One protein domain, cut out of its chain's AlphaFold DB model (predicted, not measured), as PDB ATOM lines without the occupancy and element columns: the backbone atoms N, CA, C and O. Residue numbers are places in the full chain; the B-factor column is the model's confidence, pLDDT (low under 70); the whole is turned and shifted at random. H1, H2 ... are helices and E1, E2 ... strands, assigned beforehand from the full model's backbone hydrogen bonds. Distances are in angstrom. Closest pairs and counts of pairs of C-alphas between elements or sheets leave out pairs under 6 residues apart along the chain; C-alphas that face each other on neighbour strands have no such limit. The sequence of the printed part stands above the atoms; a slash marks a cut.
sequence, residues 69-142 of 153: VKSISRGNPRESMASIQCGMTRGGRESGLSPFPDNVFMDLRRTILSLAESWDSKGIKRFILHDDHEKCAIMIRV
ATOM      1  N   VAL A  69     157.525 167.207 271.961       80.50
ATOM      2  CA  VAL A  69     157.813 166.093 271.044       80.50
ATOM      3  C   VAL A  69     159.179 166.271 270.393       80.50
ATOM      4  O   VAL A  69     160.023 165.388 270.517       80.50
ATOM      5  N   LYS A  70     159.445 167.431 269.778       79.31
ATOM      6  CA  LYS A  70     160.726 167.713 269.101       79.31
ATOM      7  C   LYS A  70     161.928 167.634 270.048       79.31
ATOM      8  O   LYS A  70     163.023 167.247 269.654       79.31
ATOM      9  N   SER A  71     161.722 168.016 271.302       74.94
ATOM     10  CA  SER A  71     162.766 168.047 272.328       74.94
ATOM     11  C   SER A  71     163.079 166.651 272.895       74.94
ATOM     12  O   SER A  71     164.198 166.391 273.333       74.94
ATOM     13  N   ILE A  72     162.101 165.740 272.880       73.94
ATOM     14  CA  ILE A  72     162.238 164.349 273.348       73.94
ATOM     15  C   ILE A  72     162.646 163.411 272.205       73.94
ATOM     16  O   ILE A  72     163.341 162.408 272.433       73.94
ATOM     17  N   SER A  73     162.244 163.733 270.972       72.06
ATOM     18  CA  SER A  73     162.564 162.964 269.778       72.06
ATOM     19  C   SER A  73     164.069 163.003 269.524       72.06
ATOM     20  O   SER A  73     164.612 163.927 268.924       72.06
ATOM     21  N   ARG A  74     164.763 161.967 269.982       68.38
ATOM     22  CA  ARG A  74     166.114 161.656 269.507       68.38
ATOM     23  C   ARG A  74     165.931 160.782 268.280       68.38
ATOM     24  O   ARG A  74     165.558 159.629 268.448       68.38
ATOM     25  N   GLY A  75     166.068 161.342 267.081       62.78
ATOM     26  CA  GLY A  75     165.845 160.598 265.844       62.78
ATOM     27  C   GLY A  75     166.737 159.361 265.792       62.78
ATOM     28  O   GLY A  75     167.953 159.485 265.675       62.78
ATOM     29  N   ASN A  76     166.137 158.177 265.906       69.81
ATOM     30  CA  ASN A  76     166.806 156.911 265.658       69.81
ATOM     31  C   ASN A  76     166.077 156.224 264.495       69.81
ATOM     32  O   ASN A  76     164.969 155.724 264.691       69.81
ATOM     33  N   PRO A  77     166.662 156.177 263.286       66.50
ATOM     34  CA  PRO A  77     165.995 155.601 262.120       66.50
ATOM     35  C   PRO A  77     165.597 154.131 262.330       66.50
ATOM     36  O   PRO A  77     164.574 153.691 261.807       66.50
ATOM     37  N   ARG A  78     166.331 153.387 263.171       68.31
ATOM     38  CA  ARG A  78     165.987 152.008 263.548       68.31
ATOM     39  C   ARG A  78     164.706 151.934 264.387       68.31
ATOM     40  O   ARG A  78     163.900 151.031 264.188       68.31
ATOM     41  N   GLU A  79     164.504 152.890 265.294       66.81
ATOM     42  CA  GLU A  79     163.287 153.024 266.115       66.81
ATOM     43  C   GLU A  79     162.082 153.404 265.241       66.81
ATOM     44  O   GLU A  79     161.000 152.830 265.385       66.81
ATOM     45  N   SER A  80     162.282 154.318 264.285       67.81
ATOM     46  CA  SER A  80     161.248 154.735 263.334       67.81
ATOM     47  C   SER A  80     160.796 153.580 262.440       67.81
ATOM     48  O   SER A  80     159.596 153.351 262.312       67.81
ATOM     49  N   MET A  81     161.732 152.803 261.884       69.56
ATOM     50  CA  MET A  81     161.402 151.628 261.069       69.56
ATOM     51  C   MET A  81     160.669 150.551 261.873       69.56
ATOM     52  O   MET A  81     159.646 150.048 261.412       69.56
ATOM     53  N   ALA A  82     161.132 150.241 263.089       69.81
ATOM     54  CA  ALA A  82     160.464 149.272 263.960       69.81
ATOM     55  C   ALA A  82     159.033 149.708 264.323       69.81
ATOM     56  O   ALA A  82     158.109 148.896 264.318       69.81
ATOM     57  N   SER A  83     158.824 151.004 264.568       65.06
ATOM     58  CA  SER A  83     157.497 151.554 264.870       65.06
ATOM     59  C   SER A  83     156.547 151.475 263.670       65.06
ATOM     60  O   SER A  83     155.395 151.075 263.832       65.06
ATOM     61  N   ILE A  84     157.029 151.796 262.462       67.06
ATOM     62  CA  ILE A  84     156.253 151.680 261.214       67.06
ATOM     63  C   ILE A  84     155.864 150.218 260.967       67.06
ATOM     64  O   ILE A  84     154.701 149.920 260.700       67.06
ATOM     65  N   GLN A  85     156.815 149.295 261.121       66.44
ATOM     66  CA  GLN A  85     156.587 147.868 260.910       66.44
ATOM     67  C   GLN A  85     155.566 147.287 261.902       66.44
ATOM     68  O   GLN A  85     154.693 146.510 261.506       66.44
ATOM     69  N   CYS A  86     155.608 147.699 263.173       60.50
ATOM     70  CA  CYS A  86     154.594 147.313 264.158       60.50
ATOM     71  C   CYS A  86     153.214 147.920 263.866       60.50
ATOM     72  O   CYS A  86     152.207 147.233 264.036       60.50
ATOM     73  N   GLY A  87     153.148 149.168 263.396       59.34
ATOM     74  CA  GLY A  87     151.888 149.809 263.005       59.34
ATOM     75  C   GLY A  87     151.212 149.124 261.813       59.34
ATOM     76  O   GLY A  87     149.994 148.949 261.810       59.34
ATOM     77  N   MET A  88     152.006 148.667 260.839       58.25
ATOM     78  CA  MET A  88     151.519 147.958 259.649       58.25
ATOM     79  C   MET A  88     151.050 146.529 259.945       58.25
ATOM     80  O   MET A  88     150.060 146.078 259.379       58.25
ATOM     81  N   THR A  89     151.730 145.812 260.840       57.38
ATOM     82  CA  THR A  89     151.406 144.405 261.147       57.38
ATOM     83  C   THR A  89     150.240 144.238 262.120       57.38
ATOM     84  O   THR A  89     149.612 143.183 262.128       57.38
ATOM     85  N   ARG A  90     149.916 145.255 262.930       54.78
ATOM     86  CA  ARG A  90     148.890 145.158 263.990       54.78
ATOM     87  C   ARG A  90     147.578 145.896 263.700       54.78
ATOM     88  O   ARG A  90     146.758 146.061 264.598       54.78
ATOM     89  N   GLY A  91     147.353 146.310 262.450       46.34
ATOM     90  CA  GLY A  91     146.040 146.781 261.993       46.34
ATOM     91  C   GLY A  91     145.517 148.029 262.711       46.34
ATOM     92  O   GLY A  91     144.319 148.132 262.953       46.34
ATOM     93  N   GLY A  92     146.399 148.957 263.099       46.53
ATOM     94  CA  GLY A  92     146.006 150.271 263.629       46.53
ATOM     95  C   GLY A  92     145.286 150.274 264.983       46.53
ATOM     96  O   GLY A  92     144.972 151.349 265.485       46.53
ATOM     97  N   ARG A  93     145.046 149.116 265.614       43.69
ATOM     98  CA  ARG A  93     144.635 149.081 267.019       43.69
ATOM     99  C   ARG A  93     145.855 149.369 267.873       43.69
ATOM    100  O   ARG A  93     146.888 148.717 267.714       43.69
ATOM    101  N   GLU A  94     145.714 150.356 268.750       48.94
ATOM    102  CA  GLU A  94     146.641 150.748 269.811       48.94
ATOM    103  C   GLU A  94     146.929 149.551 270.729       48.94
ATOM    104  O   GLU A  94     146.431 149.435 271.840       48.94
ATOM    105  N   SER A  95     147.697 148.582 270.243       44.09
ATOM    106  CA  SER A  95     148.198 147.495 271.059       44.09
ATOM    107  C   SER A  95     149.327 148.104 271.877       44.09
ATOM    108  O   SER A  95     150.382 148.423 271.325       44.09
ATOM    109  N   GLY A  96     149.074 148.301 273.173       50.09
ATOM    110  CA  GLY A  96     149.985 148.860 274.183       50.09
ATOM    111  C   GLY A  96     151.306 148.105 274.369       50.09
ATOM    112  O   GLY A  96     152.054 148.389 275.293       50.09
ATOM    113  N   LEU A  97     151.630 147.180 273.470       51.06
ATOM    114  CA  LEU A  97     152.867 146.430 273.470       51.06
ATOM    115  C   LEU A  97     153.913 147.160 272.628       51.06
ATOM    116  O   LEU A  97     153.727 147.487 271.447       51.06
ATOM    117  N   SER A  98     155.035 147.427 273.271       54.28
ATOM    118  CA  SER A  98     156.220 147.967 272.635       54.28
ATOM    119  C   SER A  98     156.772 147.018 271.565       54.28
ATOM    120  O   SER A  98     156.732 145.801 271.754       54.28
ATOM    121  N   PRO A  99     157.338 147.537 270.456       54.75
ATOM    122  CA  PRO A  99     158.159 146.738 269.539       54.75
ATOM    123  C   PRO A  99     159.348 146.053 270.236       54.75
ATOM    124  O   PRO A  99     159.942 145.143 269.663       54.75
ATOM    125  N   PHE A 100     159.699 146.488 271.450       59.06
ATOM    126  CA  PHE A 100     160.802 145.967 272.245       59.06
ATOM    127  C   PHE A 100     160.299 145.537 273.634       59.06
ATOM    128  O   PHE A 100     160.563 146.244 274.602       59.06
ATOM    129  N   PRO A 101     159.588 144.399 273.751       56.72
ATOM    130  CA  PRO A 101     158.986 143.960 275.017       56.72
ATOM    131  C   PRO A 101     160.006 143.765 276.153       56.72
ATOM    132  O   PRO A 101     159.651 143.896 277.317       56.72
ATOM    133  N   ASP A 102     161.281 143.538 275.827       63.53
ATOM    134  CA  ASP A 102     162.351 143.365 276.818       63.53
ATOM    135  C   ASP A 102     163.053 144.681 277.209       63.53
ATOM    136  O   ASP A 102     164.017 144.673 277.978       63.53
ATOM    137  N   ASN A 103     162.635 145.832 276.663       71.06
ATOM    138  CA  ASN A 103     163.315 147.108 276.878       71.06
ATOM    139  C   ASN A 103     162.411 148.161 277.525       71.06
ATOM    140  O   ASN A 103     161.905 149.073 276.875       71.06
ATOM    141  N   VAL A 104     162.343 148.100 278.854       73.25
ATOM    142  CA  VAL A 104     161.604 149.039 279.715       73.25
ATOM    143  C   VAL A 104     161.942 150.512 279.431       73.25
ATOM    144  O   VAL A 104     161.087 151.389 279.562       73.25
ATOM    145  N   PHE A 105     163.170 150.825 279.002       76.81
ATOM    146  CA  PHE A 105     163.548 152.201 278.662       76.81
ATOM    147  C   PHE A 105     162.927 152.681 277.348       76.81
ATOM    148  O   PHE A 105     162.612 153.868 277.223       76.81
ATOM    149  N   MET A 106     162.741 151.787 276.374       74.12
ATOM    150  CA  MET A 106     162.038 152.105 275.129       74.12
ATOM    151  C   MET A 106     160.553 152.328 275.386       74.12
ATOM    152  O   MET A 106     159.976 153.268 274.841       74.12
ATOM    153  N   ASP A 107     159.968 151.534 276.275       75.19
ATOM    154  CA  ASP A 107     158.563 151.640 276.665       75.19
ATOM    155  C   ASP A 107     158.322 152.969 277.362       75.19
ATOM    156  O   ASP A 107     157.505 153.771 276.909       75.19
ATOM    157  N   LEU A 108     159.144 153.277 278.367       81.00
ATOM    158  CA  LEU A 108     159.127 154.562 279.054       81.00
ATOM    159  C   LEU A 108     159.265 155.728 278.070       81.00
ATOM    160  O   LEU A 108     158.532 156.713 278.156       81.00
ATOM    161  N   ARG A 109     160.195 155.633 277.118       80.19
ATOM    162  CA  ARG A 109     160.410 156.672 276.108       80.19
ATOM    163  C   ARG A 109     159.189 156.849 275.205       80.19
ATOM    164  O   ARG A 109     158.809 157.991 274.951       80.19
ATOM    165  N   ARG A 110     158.562 155.762 274.749       78.56
ATOM    166  CA  ARG A 110     157.343 155.800 273.928       78.56
ATOM    167  C   ARG A 110     156.172 156.392 274.703       78.56
ATOM    168  O   ARG A 110     155.468 157.247 274.168       78.56
ATOM    169  N   THR A 111     156.008 156.011 275.967       81.62
ATOM    170  CA  THR A 111     155.023 156.609 276.873       81.62
ATOM    171  C   THR A 111     155.259 158.110 276.989       81.62
ATOM    172  O   THR A 111     154.351 158.891 276.726       81.62
ATOM    173  N   ILE A 112     156.488 158.544 277.284       84.50
ATOM    174  CA  ILE A 112     156.840 159.967 277.374       84.50
ATOM    175  C   ILE A 112     156.555 160.706 276.054       84.50
ATOM    176  O   ILE A 112     156.061 161.833 276.087       84.50
ATOM    177  N   LEU A 113     156.822 160.088 274.901       83.19
ATOM    178  CA  LEU A 113     156.547 160.678 273.589       83.19
ATOM    179  C   LEU A 113     155.039 160.844 273.331       83.19
ATOM    180  O   LEU A 113     154.621 161.897 272.859       83.19
ATOM    181  N   SER A 114     154.221 159.858 273.700       81.94
ATOM    182  CA  SER A 114     152.753 159.937 273.602       81.94
ATOM    183  C   SER A 114     152.169 161.030 274.511       81.94
ATOM    184  O   SER A 114     151.307 161.816 274.099       81.94
ATOM    185  N   LEU A 115     152.702 161.156 275.734       84.75
ATOM    186  CA  LEU A 115     152.363 162.253 276.646       84.75
ATOM    187  C   LEU A 115     152.732 163.613 276.031       84.75
ATOM    188  O   LEU A 115     151.955 164.566 276.118       84.75
ATOM    189  N   ALA A 116     153.903 163.695 275.395       82.56
ATOM    190  CA  ALA A 116     154.388 164.901 274.738       82.56
ATOM    191  C   ALA A 116     153.515 165.315 273.552       82.56
ATOM    192  O   ALA A 116     153.165 166.487 273.430       82.56
ATOM    193  N   GLU A 117     153.125 164.362 272.710       84.19
ATOM    194  CA  GLU A 117     152.263 164.607 271.556       84.19
ATOM    195  C   GLU A 117     150.880 165.083 271.990       84.19
ATOM    196  O   GLU A 117     150.367 166.071 271.468       84.19
ATOM    197  N   SER A 118     150.301 164.438 273.000       82.69
ATOM    198  CA  SER A 118     149.008 164.832 273.565       82.69
ATOM    199  C   SER A 118     149.046 166.218 274.214       82.69
ATOM    200  O   SER A 118     148.067 166.968 274.148       82.69
ATOM    201  N   TRP A 119     150.173 166.587 274.822       83.25
ATOM    202  CA  TRP A 119     150.392 167.941 275.318       83.25
ATOM    203  C   TRP A 119     150.485 168.943 274.162       83.25
ATOM    204  O   TRP A 119     149.788 169.954 274.189       83.25
ATOM    205  N   ASP A 120     151.342 168.692 273.172       82.56
ATOM    206  CA  ASP A 120     151.641 169.650 272.101       82.56
ATOM    207  C   ASP A 120     150.452 169.854 271.151       82.56
ATOM    208  O   ASP A 120     150.159 170.985 270.775       82.56
ATOM    209  N   SER A 121     149.749 168.777 270.786       83.06
ATOM    210  CA  SER A 121     148.645 168.818 269.814       83.06
ATOM    211  C   SER A 121     147.298 169.190 270.437       83.06
ATOM    212  O   SER A 121     146.531 169.945 269.843       83.06
ATOM    213  N   LYS A 122     146.992 168.667 271.634       81.06
ATOM    214  CA  LYS A 122     145.665 168.776 272.271       81.06
ATOM    215  C   LYS A 122     145.674 169.607 273.557       81.06
ATOM    216  O   LYS A 122     144.620 169.846 274.138       81.06
ATOM    217  N   GLY A 123     146.842 170.025 274.050       81.38
ATOM    218  CA  GLY A 123     146.963 170.761 275.312       81.38
ATOM    219  C   GLY A 123     146.623 169.935 276.559       81.38
ATOM    220  O   GLY A 123     146.414 170.507 277.634       81.38
ATOM    221  N   ILE A 124     146.553 168.604 276.443       84.44
ATOM    222  CA  ILE A 124     146.165 167.703 277.535       84.44
ATOM    223  C   ILE A 124     147.321 167.590 278.537       84.44
ATOM    224  O   ILE A 124     148.470 167.363 278.173       84.44
ATOM    225  N   LYS A 125     147.015 167.761 279.831       82.19
ATOM    226  CA  LYS A 125     148.008 167.775 280.934       82.19
ATOM    227  C   LYS A 125     147.729 166.745 282.027       82.19
ATOM    228  O   LYS A 125     148.371 166.766 283.080       82.19
ATOM    229  N   ARG A 126     146.714 165.908 281.820       86.06
ATOM    230  CA  ARG A 126     146.270 164.867 282.747       86.06
ATOM    231  C   ARG A 126     146.192 163.571 281.966       86.06
ATOM    232  O   ARG A 126     145.582 163.553 280.904       86.06
ATOM    233  N   PHE A 127     146.806 162.536 282.505       84.88
ATOM    234  CA  PHE A 127     146.933 161.242 281.864       84.88
ATOM    235  C   PHE A 127     146.638 160.164 282.890       84.88
ATOM    236  O   PHE A 127     146.968 160.326 284.067       84.88
ATOM    237  N   ILE A 128     146.016 159.086 282.438       84.81
ATOM    238  CA  ILE A 128     145.785 157.898 283.244       84.81
ATOM    239  C   ILE A 128     146.436 156.755 282.482       84.81
ATOM    240  O   ILE A 128     146.147 156.557 281.305       84.81
ATOM    241  N   LEU A 129     147.376 156.079 283.130       83.00
ATOM    242  CA  LEU A 129     147.981 154.860 282.618       83.00
ATOM    243  C   LEU A 129     147.295 153.705 283.330       83.00
ATOM    244  O   LEU A 129     147.294 153.686 284.559       83.00
ATOM    245  N   HIS A 130     146.726 152.787 282.564       82.44
ATOM    246  CA  HIS A 130     146.127 151.557 283.064       82.44
ATOM    247  C   HIS A 130     147.075 150.390 282.795       82.44
ATOM    248  O   HIS A 130     147.835 150.427 281.826       82.44
ATOM    249  N   ASP A 131     147.045 149.380 283.657       78.44
ATOM    250  CA  ASP A 131     147.565 148.061 283.312       78.44
ATOM    251  C   ASP A 131     146.613 147.348 282.337       78.44
ATOM    252  O   ASP A 131     145.433 147.686 282.232       78.44
ATOM    253  N   ASP A 132     147.115 146.324 281.644       74.75
ATOM    254  CA  ASP A 132     146.356 145.575 280.628       74.75
ATOM    255  C   ASP A 132     145.076 144.911 281.174       74.75
ATOM    256  O   ASP A 132     144.177 144.552 280.414       74.75
ATOM    257  N   HIS A 133     144.995 144.732 282.494       77.50
ATOM    258  CA  HIS A 133     143.865 144.119 283.191       77.50
ATOM    259  C   HIS A 133     143.033 145.108 284.016       77.50
ATOM    260  O   HIS A 133     142.156 144.670 284.761       77.50
ATOM    261  N   GLU A 134     143.312 146.409 283.907       74.38
ATOM    262  CA  GLU A 134     142.651 147.497 284.641       74.38
ATOM    263  C   GLU A 134     142.614 147.326 286.177       74.38
ATOM    264  O   GLU A 134     141.784 147.924 286.865       74.38
ATOM    265  N   LYS A 135     143.521 146.531 286.755       77.56
ATOM    266  CA  LYS A 135     143.640 146.347 288.207       77.56
ATOM    267  C   LYS A 135     144.329 147.531 288.877       77.56
ATOM    268  O   LYS A 135     144.085 147.796 290.055       77.56
ATOM    269  N   CYS A 136     145.183 148.240 288.143       71.75
ATOM    270  CA  CYS A 136     146.018 149.317 288.652       71.75
ATOM    271  C   CYS A 136     146.022 150.504 287.684       71.75
ATOM    272  O   CYS A 136     146.130 150.346 286.472       71.75
ATOM    273  N   ALA A 137     145.967 151.720 288.230       81.81
ATOM    274  CA  ALA A 137     146.055 152.934 287.429       81.81
ATOM    275  C   ALA A 137     147.017 153.955 288.040       81.81
ATOM    276  O   ALA A 137     147.014 154.200 289.248       81.81
ATOM    277  N   ILE A 138     147.813 154.599 287.188       84.00
ATOM    278  CA  ILE A 138     148.692 155.709 287.557       84.00
ATOM    279  C   ILE A 138     148.137 156.986 286.935       84.00
ATOM    280  O   ILE A 138     148.134 157.153 285.716       84.00
ATOM    281  N   MET A 139     147.704 157.925 287.780       85.81
ATOM    282  CA  MET A 139     147.264 159.243 287.323       85.81
ATOM    283  C   MET A 139     148.428 160.237 287.327       85.81
ATOM    284  O   MET A 139     148.943 160.626 288.377       85.81
ATOM    285  N   ILE A 140     148.805 160.707 286.142       84.12
ATOM    286  CA  ILE A 140     149.879 161.677 285.941       84.12
ATOM    287  C   ILE A 140     149.268 163.044 285.649       84.12
ATOM    288  O   ILE A 140     148.517 163.230 284.692       84.12
ATOM    289  N   ARG A 141     149.633 164.048 286.453       83.06
ATOM    290  CA  ARG A 141     149.293 165.452 286.196       83.06
ATOM    291  C   ARG A 141     150.557 166.265 285.997       83.06
ATOM    292  O   ARG A 141     151.303 166.511 286.943       83.06
ATOM    293  N   VAL A 142     150.731 166.787 284.793       75.44
ATOM    294  CA  VAL A 142     151.871 167.638 284.475       75.44
ATOM    295  C   VAL A 142     151.517 169.088 284.816       75.44
ATOM    296  O   VAL A 142     150.561 169.669 284.294       75.44
TER     297      VAL A 142
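AT A GLANCE: This is residues 69 to 142 of the 153 residues of an uncharacterized protein of Phlebia centrifuga (UniProt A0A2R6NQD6). A long helix, H3, runs through the middle, with the strand hairpin E1 E2 on one side and H2 set off on the other, while short H1 packs on H3. The printed part has 74 residues in the order H1 H2 H3 E1 E2, class mixed, with an antiparallel sheet. It is only just compact, close to loose (radius of gyration of the C-alphas 13.2 A), spanning 31 by 31 by 23 A.

IN THESE COORDINATES: H1 is residues 69 to 72, from C-alpha 69 at (157.813, 166.093, 271.044). H2 is 77 to 89, 18.4 A; H3 is 104 to 122, 26.4 A. E1 is 126 to 130; E2 is 137 to 141, ending at C-alpha 141 (149.293, 165.452, 286.196).

HOW THE PARTS SIT: H3 touches H1 with residues 113 to 120 alone; the closest C-alphas, Val 69 and Ala 116, are 5.2 A apart. H2 and H3 are apart. The closest C-alphas of H3 and E1, Leu 115 and Phe 127, are 7.6 A apart. In the hairpin E1 and E2, antiparallel at 164 degrees, N 127 and O 140 are 2.9 A apart, within hydrogen-bond range. In H2 and H3 every O i to N i+4 pair is within that range; H1 is too short for one.

THE WHOLE: C-alphas 77 and 135 are farthest apart, 35.6 A. The printed part has no cut. The link H2 to H3 is long; residues 88 to 94 stand free. Residues 74 to 102 have pLDDT under 70.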